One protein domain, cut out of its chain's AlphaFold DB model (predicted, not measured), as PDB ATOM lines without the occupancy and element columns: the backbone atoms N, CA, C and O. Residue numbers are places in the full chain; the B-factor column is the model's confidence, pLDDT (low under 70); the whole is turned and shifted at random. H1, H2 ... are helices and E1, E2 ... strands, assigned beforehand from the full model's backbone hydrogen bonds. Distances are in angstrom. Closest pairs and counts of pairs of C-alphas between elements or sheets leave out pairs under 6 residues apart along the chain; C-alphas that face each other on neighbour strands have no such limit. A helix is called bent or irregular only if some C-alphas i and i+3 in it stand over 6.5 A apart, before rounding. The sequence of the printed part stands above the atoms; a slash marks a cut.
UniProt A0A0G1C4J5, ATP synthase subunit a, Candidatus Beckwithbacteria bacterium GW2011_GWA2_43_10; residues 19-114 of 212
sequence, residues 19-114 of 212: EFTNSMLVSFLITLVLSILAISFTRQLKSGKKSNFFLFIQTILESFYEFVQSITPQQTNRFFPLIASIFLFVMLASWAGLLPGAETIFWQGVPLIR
ATOM      1  N   GLU A  19     156.255 136.207 130.793       79.44
ATOM      2  CA  GLU A  19     156.682 135.316 129.722       79.44
ATOM      3  C   GLU A  19     155.455 134.619 129.136       79.44
ATOM      4  O   GLU A  19     154.769 133.855 129.820       79.44
ATOM      5  N   PHE A  20     155.141 134.910 127.876       77.94
ATOM      6  CA  PHE A  20     154.061 134.232 127.176       77.94
ATOM      7  C   PHE A  20     154.610 132.974 126.519       77.94
ATOM      8  O   PHE A  20     155.422 133.050 125.595       77.94
ATOM      9  N   THR A  21     154.178 131.813 127.001       81.75
ATOM     10  CA  THR A  21     154.727 130.529 126.565       81.75
ATOM     11  C   THR A  21     153.893 129.860 125.477       81.75
ATOM     12  O   THR A  21     152.718 130.174 125.263       81.75
ATOM     13  N   ASN A  22     154.490 128.886 124.797       77.88
ATOM     14  CA  ASN A  22     153.792 128.041 123.828       77.88
ATOM     15  C   ASN A  22     152.596 127.285 124.421       77.88
ATOM     16  O   ASN A  22     151.525 127.274 123.815       77.88
ATOM     17  N   SER A  23     152.700 126.751 125.635       78.12
ATOM     18  CA  SER A  23     151.565 126.086 126.296       78.12
ATOM     19  C   SER A  23     150.417 127.047 126.597       78.12
ATOM     20  O   SER A  23     149.254 126.637 126.539       78.12
ATOM     21  N   MET A  24     150.703 128.324 126.888       80.50
ATOM     22  CA  MET A  24     149.654 129.338 127.033       80.50
ATOM     23  C   MET A  24     148.926 129.546 125.705       80.50
ATOM     24  O   MET A  24     147.696 129.520 125.678       80.50
ATOM     25  N   LEU A  25     149.665 129.675 124.598       83.62
ATOM     26  CA  LEU A  25     149.094 129.799 123.254       83.62
ATOM     27  C   LEU A  25     148.184 128.614 122.912       83.62
ATOM     28  O   LEU A  25     147.034 128.810 122.516       83.62
ATOM     29  N   VAL A  26     148.676 127.388 123.110       81.25
ATOM     30  CA  VAL A  26     147.914 126.158 122.850       81.25
ATOM     31  C   VAL A  26     146.659 126.104 123.723       81.25
ATOM     32  O   VAL A  26     145.574 125.815 123.217       81.25
ATOM     33  N   SER A  27     146.764 126.471 125.002       85.25
ATOM     34  CA  SER A  27     145.612 126.540 125.909       85.25
ATOM     35  C   SER A  27     144.551 127.523 125.410       85.25
ATOM     36  O   SER A  27     143.373 127.171 125.371       85.25
ATOM     37  N   PHE A  28     144.946 128.716 124.950       87.81
ATOM     38  CA  PHE A  28     144.013 129.688 124.369       87.81
ATOM     39  C   PHE A  28     143.329 129.161 123.108       87.81
ATOM     40  O   PHE A  28     142.115 129.323 122.962       87.81
ATOM     41  N   LEU A  29     144.075 128.507 122.215       88.06
ATOM     42  CA  LEU A  29     143.508 127.892 121.014       88.06
ATOM     43  C   LEU A  29     142.482 126.812 121.369       88.06
ATOM     44  O   LEU A  29     141.384 126.804 120.814       88.06
ATOM     45  N   ILE A  30     142.791 125.940 122.328       88.69
ATOM     46  CA  ILE A  30     141.869 124.890 122.778       88.69
ATOM     47  C   ILE A  30     140.619 125.502 123.406       88.69
ATOM     48  O   ILE A  30     139.504 125.090 123.081       88.69
ATOM     49  N   THR A  31     140.770 126.512 124.267       90.88
ATOM     50  CA  THR A  31     139.628 127.222 124.856       90.88
ATOM     51  C   THR A  31     138.752 127.864 123.778       90.88
ATOM     52  O   THR A  31     137.523 127.790 123.868       90.88
ATOM     53  N   LEU A  32     139.348 128.449 122.736       93.81
ATOM     54  CA  LEU A  32     138.620 129.009 121.598       93.81
ATOM     55  C   LEU A  32     137.841 127.921 120.844       93.81
ATOM     56  O   LEU A  32     136.642 128.080 120.610       93.81
ATOM     57  N   VAL A  33     138.486 126.798 120.519       91.50
ATOM     58  CA  VAL A  33     137.850 125.655 119.841       91.50
ATOM     59  C   VAL A  33     136.688 125.105 120.668       91.50
ATOM     60  O   VAL A  33     135.584 124.959 120.143       91.50
ATOM     61  N   LEU A  34     136.886 124.874 121.968       91.75
ATOM     62  CA  LEU A  34     135.823 124.430 122.876       91.75
ATOM     63  C   LEU A  34     134.661 125.416 122.931       91.75
ATOM     64  O   LEU A  34     133.505 125.000 122.903       91.75
ATOM     65  N   SER A  35     134.953 126.715 122.966       93.81
ATOM     66  CA  SER A  35     133.924 127.756 122.980       93.81
ATOM     67  C   SER A  35     133.101 127.739 121.690       93.81
ATOM     68  O   SER A  35     131.872 127.791 121.741       93.81
ATOM     69  N   ILE A  36     133.749 127.596 120.530       93.38
ATOM     70  CA  ILE A  36     133.072 127.483 119.230       93.38
ATOM     71  C   ILE A  36     132.202 126.223 119.179       93.38
ATOM     72  O   ILE A  36     131.035 126.305 118.783       93.38
ATOM     73  N   LEU A  37     132.733 125.075 119.610       90.12
ATOM     74  CA  LEU A  37     131.990 123.814 119.664       90.12
ATOM     75  C   LEU A  37     130.775 123.925 120.591       90.12
ATOM     76  O   LEU A  37     129.667 123.580 120.180       90.12
ATOM     77  N   ALA A  38     130.946 124.481 121.792       90.88
ATOM     78  CA  ALA A  38     129.867 124.681 122.756       90.88
ATOM     79  C   ALA A  38     128.770 125.611 122.212       90.88
ATOM     80  O   ALA A  38     127.576 125.310 122.330       90.88
ATOM     81  N   ILE A  39     129.146 126.718 121.562       92.19
ATOM     82  CA  ILE A  39     128.197 127.649 120.937       92.19
ATOM     83  C   ILE A  39     127.464 126.971 119.773       92.19
ATOM     84  O   ILE A  39     126.240 127.081 119.679       92.19
ATOM     85  N   SER A  40     128.180 126.258 118.900       90.06
ATOM     86  CA  SER A  40     127.594 125.522 117.771       90.06
ATOM     87  C   SER A  40     126.583 124.475 118.246       90.06
ATOM     88  O   SER A  40     125.455 124.422 117.747       90.06
ATOM     89  N   PHE A  41     126.946 123.708 119.274       89.69
ATOM     90  CA  PHE A  41     126.083 122.702 119.884       89.69
ATOM     91  C   PHE A  41     124.833 123.337 120.512       89.69
ATOM     92  O   PHE A  41     123.710 122.905 120.254       89.69
ATOM     93  N   THR A  42     125.001 124.443 121.244       90.06
ATOM     94  CA  THR A  42     123.889 125.201 121.848       90.06
ATOM     95  C   THR A  42     122.940 125.780 120.795       90.06
ATOM     96  O   THR A  42     121.725 125.807 120.995       90.06
ATOM     97  N   ARG A  43     123.465 126.240 119.653       89.50
ATOM     98  CA  ARG A  43     122.641 126.726 118.534       89.50
ATOM     99  C   ARG A  43     121.821 125.594 117.913       89.50
ATOM    100  O   ARG A  43     120.630 125.784 117.675       89.50
ATOM    101  N   GLN A  44     122.419 124.420 117.703       88.44
ATOM    102  CA  GLN A  44     121.715 123.254 117.152       88.44
ATOM    103  C   GLN A  44     120.645 122.703 118.106       88.44
ATOM    104  O   GLN A  44     119.558 122.356 117.646       88.44
ATOM    105  N   LEU A  45     120.884 122.739 119.424       87.38
ATOM    106  CA  LEU A  45     119.869 122.414 120.437       87.38
ATOM    107  C   LEU A  45     118.610 123.285 120.307       87.38
ATOM    108  O   LEU A  45     117.498 122.784 120.449       87.38
ATOM    109  N   LYS A  46     118.776 124.583 120.018       89.38
ATOM    110  CA  LYS A  46     117.667 125.549 119.908       89.38
ATOM    111  C   LYS A  46     116.983 125.549 118.539       89.38
ATOM    112  O   LYS A  46     115.812 125.892 118.446       89.38
ATOM    113  N   SER A  47     117.705 125.201 117.474       81.31
ATOM    114  CA  SER A  47     117.242 125.344 116.085       81.31
ATOM    115  C   SER A  47     116.324 124.212 115.597       81.31
ATOM    116  O   SER A  47     115.851 124.278 114.462       81.31
ATOM    117  N   GLY A  48     116.118 123.143 116.375       74.94
ATOM    118  CA  GLY A  48     115.305 121.972 115.998       74.94
ATOM    119  C   GLY A  48     115.902 121.081 114.892       74.94
ATOM    120  O   GLY A  48     115.596 119.894 114.830       74.94
ATOM    121  N   LYS A  49     116.800 121.611 114.052       79.75
ATOM    122  CA  LYS A  49     117.566 120.867 113.042       79.75
ATOM    123  C   LYS A  49     118.821 120.264 113.678       79.75
ATOM    124  O   LYS A  49     119.802 120.968 113.909       79.75
ATOM    125  N   LYS A  50     118.778 118.960 113.951       86.56
ATOM    126  CA  LYS A  50     119.889 118.191 114.527       86.56
ATOM    127  C   LYS A  50     120.700 117.527 113.412       86.56
ATOM    128  O   LYS A  50     120.144 116.764 112.631       86.56
ATOM    129  N   SER A  51     121.996 117.824 113.324       88.69
ATOM    130  CA  SER A  51     122.907 117.117 112.412       88.69
ATOM    131  C   SER A  51     123.302 115.740 112.966       88.69
ATOM    132  O   SER A  51     123.272 115.522 114.176       88.69
ATOM    133  N   ASN A  52     123.744 114.815 112.107       89.50
ATOM    134  CA  ASN A  52     124.257 113.512 112.558       89.50
ATOM    135  C   ASN A  52     125.471 113.666 113.489       89.50
ATOM    136  O   ASN A  52     125.589 112.953 114.480       89.50
ATOM    137  N   PHE A  53     126.340 114.644 113.207       84.06
ATOM    138  CA  PHE A  53     127.471 114.976 114.073       84.06
ATOM    139  C   PHE A  53     127.005 115.465 115.450       84.06
ATOM    140  O   PHE A  53     127.546 115.053 116.470       84.06
ATOM    141  N   PHE A  54     125.961 116.295 115.494       90.38
ATOM    142  CA  PHE A  54     125.355 116.723 116.751       90.38
ATOM    143  C   PHE A  54     124.819 115.542 117.566       90.38
ATOM    144  O   PHE A  54     125.087 115.487 118.759       90.38
ATOM    145  N   LEU A  55     124.113 114.591 116.942       91.38
ATOM    146  CA  LEU A  55     123.586 113.408 117.636       91.38
ATOM    147  C   LEU A  55     124.708 112.545 118.219       91.38
ATOM    148  O   LEU A  55     124.635 112.152 119.377       91.38
ATOM    149  N   PHE A  56     125.771 112.317 117.447       88.88
ATOM    150  CA  PHE A  56     126.940 111.578 117.913       88.88
ATOM    151  C   PHE A  56     127.584 112.233 119.144       88.88
ATOM    152  O   PHE A  56     127.800 111.576 120.161       88.88
ATOM    153  N   ILE A  57     127.832 113.545 119.084       88.06
ATOM    154  CA  ILE A  57     128.385 114.293 120.219       88.06
ATOM    155  C   ILE A  57     127.402 114.324 121.400       88.06
ATOM    156  O   ILE A  57     127.837 114.215 122.544       88.06
ATOM    157  N   GLN A  58     126.093 114.424 121.149       91.19
ATOM    158  CA  GLN A  58     125.062 114.383 122.188       91.19
ATOM    159  C   GLN A  58     125.120 113.064 122.964       91.19
ATOM    160  O   GLN A  58     125.161 113.108 124.188       91.19
ATOM    161  N   THR A  59     125.202 111.922 122.278       91.44
ATOM    162  CA  THR A  59     125.314 110.609 122.930       91.44
ATOM    163  C   THR A  59     126.559 110.520 123.807       91.44
ATOM    164  O   THR A  59     126.466 110.089 124.950       91.44
ATOM    165  N   ILE A  60     127.714 110.985 123.321       88.38
ATOM    166  CA  ILE A  60     128.950 110.994 124.120       88.38
ATOM    167  C   ILE A  60     128.785 111.864 125.373       88.38
ATOM    168  O   ILE A  60     129.172 111.453 126.468       88.38
ATOM    169  N   LEU A  61     128.204 113.060 125.233       90.69
ATOM    170  CA  LEU A  61     127.975 113.967 126.359       90.69
ATOM    171  C   LEU A  61     126.952 113.412 127.361       90.69
ATOM    172  O   LEU A  61     127.136 113.601 128.560       90.69
ATOM    173  N   GLU A  62     125.914 112.718 126.895       92.94
ATOM    174  CA  GLU A  62     124.927 112.034 127.742       92.94
ATOM    175  C   GLU A  62     125.564 110.873 128.507       92.94
ATOM    176  O   GLU A  62     125.448 110.829 129.731       92.94
ATOM    177  N   SER A  63     126.333 110.005 127.841       89.50
ATOM    178  CA  SER A  63     127.079 108.931 128.514       89.50
ATOM    179  C   SER A  63     128.050 109.484 129.560       89.50
ATOM    180  O   SER A  63     128.190 108.932 130.652       89.50
ATOM    181  N   PHE A  64     128.703 110.608 129.260       89.06
ATOM    182  CA  PHE A  64     129.575 111.272 130.221       89.06
ATOM    183  C   PHE A  64     128.793 111.887 131.395       89.06
ATOM    184  O   PHE A  64     129.242 111.823 132.540       89.06
ATOM    185  N   TYR A  65     127.610 112.451 131.146       91.75
ATOM    186  CA  TYR A  65     126.727 112.952 132.198       91.75
ATOM    187  C   TYR A  65     126.259 111.829 133.128       91.75
ATOM    188  O   TYR A  65     126.335 111.984 134.347       91.75
ATOM    189  N   GLU A  66     125.851 110.686 132.578       92.62
ATOM    190  CA  GLU A  66     125.468 109.494 133.344       92.62
ATOM    191  C   GLU A  66     126.635 108.953 134.174       92.62
ATOM    192  O   GLU A  66     126.460 108.610 135.345       92.62
ATOM    193  N   PHE A  67     127.849 108.956 133.620       85.00
ATOM    194  CA  PHE A  67     129.055 108.611 134.367       85.00
ATOM    195  C   PHE A  67     129.249 109.527 135.585       85.00
ATOM    196  O   PHE A  67     129.383 109.037 136.708       85.00
ATOM    197  N   VAL A  68     129.181 110.851 135.408       86.31
ATOM    198  CA  VAL A  68     129.270 111.801 136.534       86.31
ATOM    199  C   VAL A  68     128.118 111.587 137.523       86.31
ATOM    200  O   VAL A  68     128.329 111.641 138.738       86.31
ATOM    201  N   GLN A  69     126.914 111.293 137.030       90.38
ATOM    202  CA  GLN A  69     125.749 111.011 137.863       90.38
ATOM    203  C   GLN A  69     125.919 109.745 138.701       90.38
ATOM    204  O   GLN A  69     125.508 109.749 139.858       90.38
ATOM    205  N   SER A  70     126.561 108.703 138.173       90.00
ATOM    206  CA  SER A  70     126.849 107.473 138.920       90.00
ATOM    207  C   SER A  70     127.779 107.711 140.117       90.00
ATOM    208  O   SER A  70     127.652 107.043 141.141       90.00
ATOM    209  N   ILE A  71     128.669 108.707 140.020       83.56
ATOM    210  CA  ILE A  71     129.631 109.059 141.073       83.56
ATOM    211  C   ILE A  71     129.016 110.030 142.085       83.56
ATOM    212  O   ILE A  71     129.251 109.921 143.287       83.56
ATOM    213  N   THR A  72     128.259 111.031 141.628       84.69
ATOM    214  CA  THR A  72     127.671 112.064 142.498       84.69
ATOM    215  C   THR A  72     126.212 112.353 142.123       84.69
ATOM    216  O   THR A  72     125.904 113.434 141.621       84.69
ATOM    217  N   PRO A  73     125.269 111.441 142.438       87.56
ATOM    218  CA  PRO A  73     123.878 111.546 141.981       87.56
ATOM    219  C   PRO A  73     123.157 112.815 142.451       87.56
ATOM    220  O   PRO A  73     122.320 113.370 141.746       87.56
ATOM    221  N   GLN A  74     123.480 113.284 143.660       89.25
ATOM    222  CA  GLN A  74     122.785 114.401 144.310       89.25
ATOM    223  C   GLN A  74     123.251 115.777 143.818       89.25
ATOM    224  O   GLN A  74     122.556 116.769 144.025       89.25
ATOM    225  N   GLN A  75     124.433 115.867 143.201       85.38
ATOM    226  CA  GLN A  75     125.029 117.147 142.798       85.38
ATOM    227  C   GLN A  75     125.547 117.152 141.351       85.38
ATOM    228  O   GLN A  75     126.277 118.072 140.980       85.38
ATOM    229  N   THR A  76     125.134 116.187 140.516       88.38
ATOM    230  CA  THR A  76     125.555 116.063 139.108       88.38
ATOM    231  C   THR A  76     125.455 117.385 138.364       88.38
ATOM    232  O   THR A  76     126.464 117.895 137.904       88.38
ATOM    233  N   ASN A  77     124.274 118.007 138.328       90.94
ATOM    234  CA  ASN A  77     124.044 119.255 137.589       90.94
ATOM    235  C   ASN A  77     124.965 120.406 138.015       90.94
ATOM    236  O   ASN A  77     125.286 121.280 137.214       90.94
ATOM    237  N   ARG A  78     125.387 120.415 139.283       87.25
ATOM    238  CA  ARG A  78     126.248 121.461 139.836       87.25
ATOM    239  C   ARG A  78     127.715 121.241 139.476       87.25
ATOM    240  O   ARG A  78     128.410 122.209 139.183       87.25
ATOM    241  N   PHE A  79     128.182 119.994 139.509       83.75
ATOM    242  CA  PHE A  79     129.585 119.659 139.254       83.75
ATOM    243  C   PHE A  79     129.883 119.324 137.794       83.75
ATOM    244  O   PHE A  79     131.013 119.514 137.349       83.75
ATOM    245  N   PHE A  80     128.882 118.883 137.034       88.56
ATOM    246  CA  PHE A  80     129.038 118.453 135.652       88.56
ATOM    247  C   PHE A  80     129.708 119.508 134.761       88.56
ATOM    248  O   PHE A  80     130.673 119.145 134.099       88.56
ATOM    249  N   PRO A  81     129.329 120.806 134.770       89.81
ATOM    250  CA  PRO A  81     129.987 121.799 133.914       89.81
ATOM    251  C   PRO A  81     131.488 121.949 134.200       89.81
ATOM    252  O   PRO A  81     132.290 122.103 133.279       89.81
ATOM    253  N   LEU A  82     131.884 121.876 135.475       85.75
ATOM    254  CA  LEU A  82     133.286 121.952 135.887       85.75
ATOM    255  C   LEU A  82     134.049 120.692 135.462       85.75
ATOM    256  O   LEU A  82     135.102 120.788 134.842       85.75
ATOM    257  N   ILE A  83     133.501 119.514 135.760       85.25
ATOM    258  CA  ILE A  83     134.134 118.234 135.429       85.25
ATOM    259  C   ILE A  83     134.249 118.074 133.907       85.25
ATOM    260  O   ILE A  83     135.316 117.730 133.410       85.25
ATOM    261  N   ALA A  84     133.185 118.383 133.163       87.56
ATOM    262  CA  ALA A  84     133.165 118.311 131.707       87.56
ATOM    263  C   ALA A  84     134.128 119.306 131.061       87.56
ATOM    264  O   ALA A  84     134.831 118.932 130.130       87.56
ATOM    265  N   SER A  85     134.205 120.547 131.550       87.88
ATOM    266  CA  SER A  85     135.156 121.524 131.001       87.88
ATOM    267  C   SER A  85     136.607 121.110 131.235       87.88
ATOM    268  O   SER A  85     137.381 121.132 130.283       87.88
ATOM    269  N   ILE A  86     136.963 120.664 132.447       84.38
ATOM    270  CA  ILE A  86     138.309 120.148 132.741       84.38
ATOM    271  C   ILE A  86     138.606 118.929 131.864       84.38
ATOM    272  O   ILE A  86     139.640 118.891 131.206       84.38
ATOM    273  N   PHE A  87     137.692 117.959 131.800       83.12
ATOM    274  CA  PHE A  87     137.873 116.741 131.012       83.12
ATOM    275  C   PHE A  87     138.052 117.032 129.515       83.12
ATOM    276  O   PHE A  87     139.034 116.597 128.919       83.12
ATOM    277  N   LEU A  88     137.139 117.800 128.910       85.81
ATOM    278  CA  LEU A  88     137.194 118.135 127.484       85.81
ATOM    279  C   LEU A  88     138.419 118.990 127.145       85.81
ATOM    280  O   LEU A  88     139.010 118.806 126.081       85.81
ATOM    281  N   PHE A  89     138.817 119.898 128.042       86.81
ATOM    282  CA  PHE A  89     140.042 120.677 127.886       86.81
ATOM    283  C   PHE A  89     141.275 119.778 127.888       86.81
ATOM    284  O   PHE A  89     142.054 119.835 126.940       86.81
ATOM    285  N   VAL A  90     141.429 118.920 128.901       81.75
ATOM    286  CA  VAL A  90     142.577 118.008 129.000       81.75
ATOM    287  C   VAL A  90     142.616 117.065 127.799       81.75
ATOM    288  O   VAL A  90     143.666 116.907 127.191       81.75
ATOM    289  N   MET A  91     141.474 116.503 127.395       79.38
ATOM    290  CA  MET A  91     141.389 115.598 126.247       79.38
ATOM    291  C   MET A  91     141.860 116.267 124.946       79.38
ATOM    292  O   MET A  91     142.695 115.708 124.234       79.38
ATOM    293  N   LEU A  92     141.374 117.476 124.643       81.81
ATOM    294  CA  LEU A  92     141.816 118.218 123.457       81.81
ATOM    295  C   LEU A  92     143.269 118.685 123.569       81.81
ATOM    296  O   LEU A  92     143.976 118.688 122.564       81.81
ATOM    297  N   ALA A  93     143.731 119.043 124.768       79.50
ATOM    298  CA  ALA A  93     145.121 119.408 125.016       79.50
ATOM    299  C   ALA A  93     146.075 118.245 124.750       79.50
ATOM    300  O   ALA A  93     147.082 118.428 124.065       79.50
ATOM    301  N   SER A  94     145.736 117.041 125.212       76.25
ATOM    302  CA  SER A  94     146.508 115.834 124.917       76.25
ATOM    303  C   SER A  94     146.522 115.528 123.421       76.25
ATOM    304  O   SER A  94     147.562 115.178 122.871       76.25
ATOM    305  N   TRP A  95     145.393 115.704 122.731       75.69
ATOM    306  CA  TRP A  95     145.297 115.429 121.296       75.69
ATOM    307  C   TRP A  95     145.987 116.478 120.422       75.69
ATOM    308  O   TRP A  95     146.459 116.139 119.339       75.69
ATOM    309  N   ALA A  96     146.102 117.728 120.877       77.38
ATOM    310  CA  ALA A  96     146.779 118.788 120.130       77.38
ATOM    311  C   ALA A  96     148.248 118.448 119.817       77.38
ATOM    312  O   ALA A  96     148.737 118.819 118.754       77.38
ATOM    313  N   GLY A  97     148.927 117.695 120.692       70.75
ATOM    314  CA  GLY A  97     150.302 117.223 120.456       70.75
ATOM    315  C   GLY A  97     150.434 116.113 119.429       70.75
ATOM    316  O   GLY A  97     151.495 115.943 118.846       70.75
ATOM    317  N   LEU A  98     149.358 115.362 119.193       71.25
ATOM    318  CA  LEU A  98     149.339 114.258 118.234       71.25
ATOM    319  C   LEU A  98     149.056 114.726 116.811       71.25
ATOM    320  O   LEU A  98     149.104 113.922 115.878       71.25
ATOM    321  N   LEU A  99     148.685 115.996 116.636       75.19
ATOM    322  CA  LEU A  99     148.362 116.510 115.319       75.19
ATOM    323  C   LEU A  99     149.607 116.436 114.426       75.19
ATOM    324  O   LEU A  99     150.695 116.839 114.847       75.19
ATOM    325  N   PRO A 100     149.470 115.950 113.180       68.69
ATOM    326  CA  PRO A 100     150.580 115.940 112.244       68.69
ATOM    327  C   PRO A 100     151.058 117.380 112.033       68.69
ATOM    328  O   PRO A 100     150.311 118.237 111.567       68.69
ATOM    329  N   GLY A 101     152.305 117.638 112.418       69.25
ATOM    330  CA  GLY A 101     152.918 118.961 112.360       69.25
ATOM    331  C   GLY A 101     152.819 119.806 113.634       69.25
ATOM    332  O   GLY A 101     153.303 120.934 113.625       69.25
ATOM    333  N   ALA A 102     152.257 119.276 114.729       68.25
ATOM    334  CA  ALA A 102     152.232 119.952 116.027       68.25
ATOM    335  C   ALA A 102     153.647 120.414 116.424       68.25
ATOM    336  O   ALA A 102     153.881 121.600 116.612       68.25
ATOM    337  N   GLU A 103     154.640 119.532 116.363       68.75
ATOM    338  CA  GLU A 103     156.008 119.850 116.802       68.75
ATOM    339  C   GLU A 103     156.955 120.286 115.671       68.75
ATOM    340  O   GLU A 103     158.159 120.418 115.881       68.75
ATOM    341  N   THR A 104     156.444 120.499 114.454       71.88
ATOM    342  CA  THR A 104     157.287 120.835 113.290       71.88
ATOM    343  C   THR A 104     157.266 122.318 112.933       71.88
ATOM    344  O   THR A 104     158.119 122.775 112.170       71.88
ATOM    345  N   ILE A 105     156.313 123.083 113.472       75.88
ATOM    346  CA  ILE A 105     156.202 124.522 113.235       75.88
ATOM    347  C   ILE A 105     156.974 125.259 114.331       75.88
ATOM    348  O   ILE A 105     156.508 125.401 115.464       75.88
ATOM    349  N   PHE A 106     158.156 125.752 113.970       75.88
ATOM    350  CA  PHE A 106     159.018 126.510 114.869       75.88
ATOM    351  C   PHE A 106     158.806 128.014 114.708       75.88
ATOM    352  O   PHE A 106     158.754 128.539 113.595       75.88
ATOM    353  N   TRP A 107     158.772 128.721 115.832       70.69
ATOM    354  CA  TRP A 107     158.868 130.173 115.892       70.69
ATOM    355  C   TRP A 107     160.039 130.547 116.791       70.69
ATOM    356  O   TRP A 107     160.082 130.148 117.947       70.69
ATOM    357  N   GLN A 108     161.022 131.270 116.247       73.56
ATOM    358  CA  GLN A 108     162.261 131.619 116.963       73.56
ATOM    359  C   GLN A 108     163.003 130.409 117.576       73.56
ATOM    360  O   GLN A 108     163.654 130.528 118.607       73.56
ATOM    361  N   GLY A 109     162.923 129.237 116.933       70.38
ATOM    362  CA  GLY A 109     163.567 128.004 117.409       70.38
ATOM    363  C   GLY A 109     162.766 127.220 118.455       70.38
ATOM    364  O   GLY A 109     163.196 126.136 118.832       70.38
ATOM    365  N   VAL A 110     161.594 127.718 118.857       72.31
ATOM    366  CA  VAL A 110     160.677 127.081 119.812       72.31
ATOM    367  C   VAL A 110     159.496 126.457 119.056       72.31
ATOM    368  O   VAL A 110     158.904 127.137 118.210       72.31
ATOM    369  N   PRO A 111     159.110 125.192 119.318       73.12
ATOM    370  CA  PRO A 111     157.906 124.609 118.729       73.12
ATOM    371  C   PRO A 111     156.655 125.345 119.234       73.12
ATOM    372  O   PRO A 111     156.433 125.471 120.444       73.12
ATOM    373  N   LEU A 112     155.835 125.840 118.300       73.44
ATOM    374  CA  LEU A 112     154.625 126.612 118.610       73.44
ATOM    375  C   LEU A 112     153.516 125.752 119.214       73.44
ATOM    376  O   LEU A 112     152.797 126.213 120.100       73.44
ATOM    377  N   ILE A 113     153.367 124.522 118.724       69.69
ATOM    378  CA  ILE A 113     152.412 123.556 119.250       69.69
ATOM    379  C   ILE A 113     153.233 122.431 119.886       69.69
ATOM    380  O   ILE A 113     154.045 121.769 119.256       69.69
ATOM    381  N   ARG A 114     153.048 122.233 121.183       68.75
ATOM    382  CA  ARG A 114     153.510 121.039 121.893       68.75
ATOM    383  C   ARG A 114     152.285 120.278 122.363       68.75
ATOM    384  O   ARG A 114     151.202 120.859 122.464       68.75
TER     385      ARG A 114
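Overview. This is residues 19 to 114 of the 212 residues of the protein "ATP synthase subunit a" of Candidatus Beckwithbacteria bacterium GW2011_GWA2_43_10 (UniProt A0A0G1C4J5). Three helices make an open triangle: the long H1 is one side, H2 begins close to the far part of H1 and runs off from it at a corner as the second side, and H3 returns from the end of H2 to meet H1 near its beginning. Beyond the corner where H1 and H3 meet, residues 97 to 114 form a looped tail with no named element. The 96 printed residues hold one short strand and three helices, in the order E1, H1, H2, H3, and the class is mostly helix. The whole is loose, with a radius of gyration of the C-alphas of 16.5 A, and only just elongated, spanning 49 by 32 by 21 A.

Along the chain. H1, residues 22 to 47, is 37.5 A long and begins at C-alpha 22 (153.792, 128.041, 123.828). E1, residues 19 to 21, comes before it and pairs with no named strand. H2, residues 52 to 71, is 29.4 A long. H3, residues 76 to 96, is 28.6 A long and ends at C-alpha 96 (146.779, 118.788, 120.130). H3 is irregular, with C-alphas 78 and 81 being 7.0 A apart, and has a kink of 27 degrees near residue 83.

Arrangement. H1 touches H3 with residues 26 to 34 alone, at a steep tilt of 52 degrees, opposite ways; the closest C-alphas, of Ile 30 and Leu 92, are 6.7 A apart. H1 and H2 are close but not clearly touching, about perpendicular at 75 degrees; the closest C-alphas, of Phe 41 and Phe 54, are 6.8 A apart. H2 touches H3 with residues 65 to 69 alone, at a steep tilt of 58 degrees, opposite ways, closest at the C-alphas of Gln 69 and Thr 76, 5.2 A. E1 is apart from H2 and H3. Every O i to N i+4 pair is within hydrogen-bond range in H1 and H2, and 15 of 17 in H3.

Size, cuts and confidence. The C-alphas farthest apart, of Gln 74 and Gln 108, are 51.0 A apart. The printed part has no cut, and its three links are tight. In the tail, residues 106 to 107 pair antiparallel with 110 to 111. The mean pLDDT of the printed part is 83.8; residues 100 to 103 and 113 to 114 are under 70.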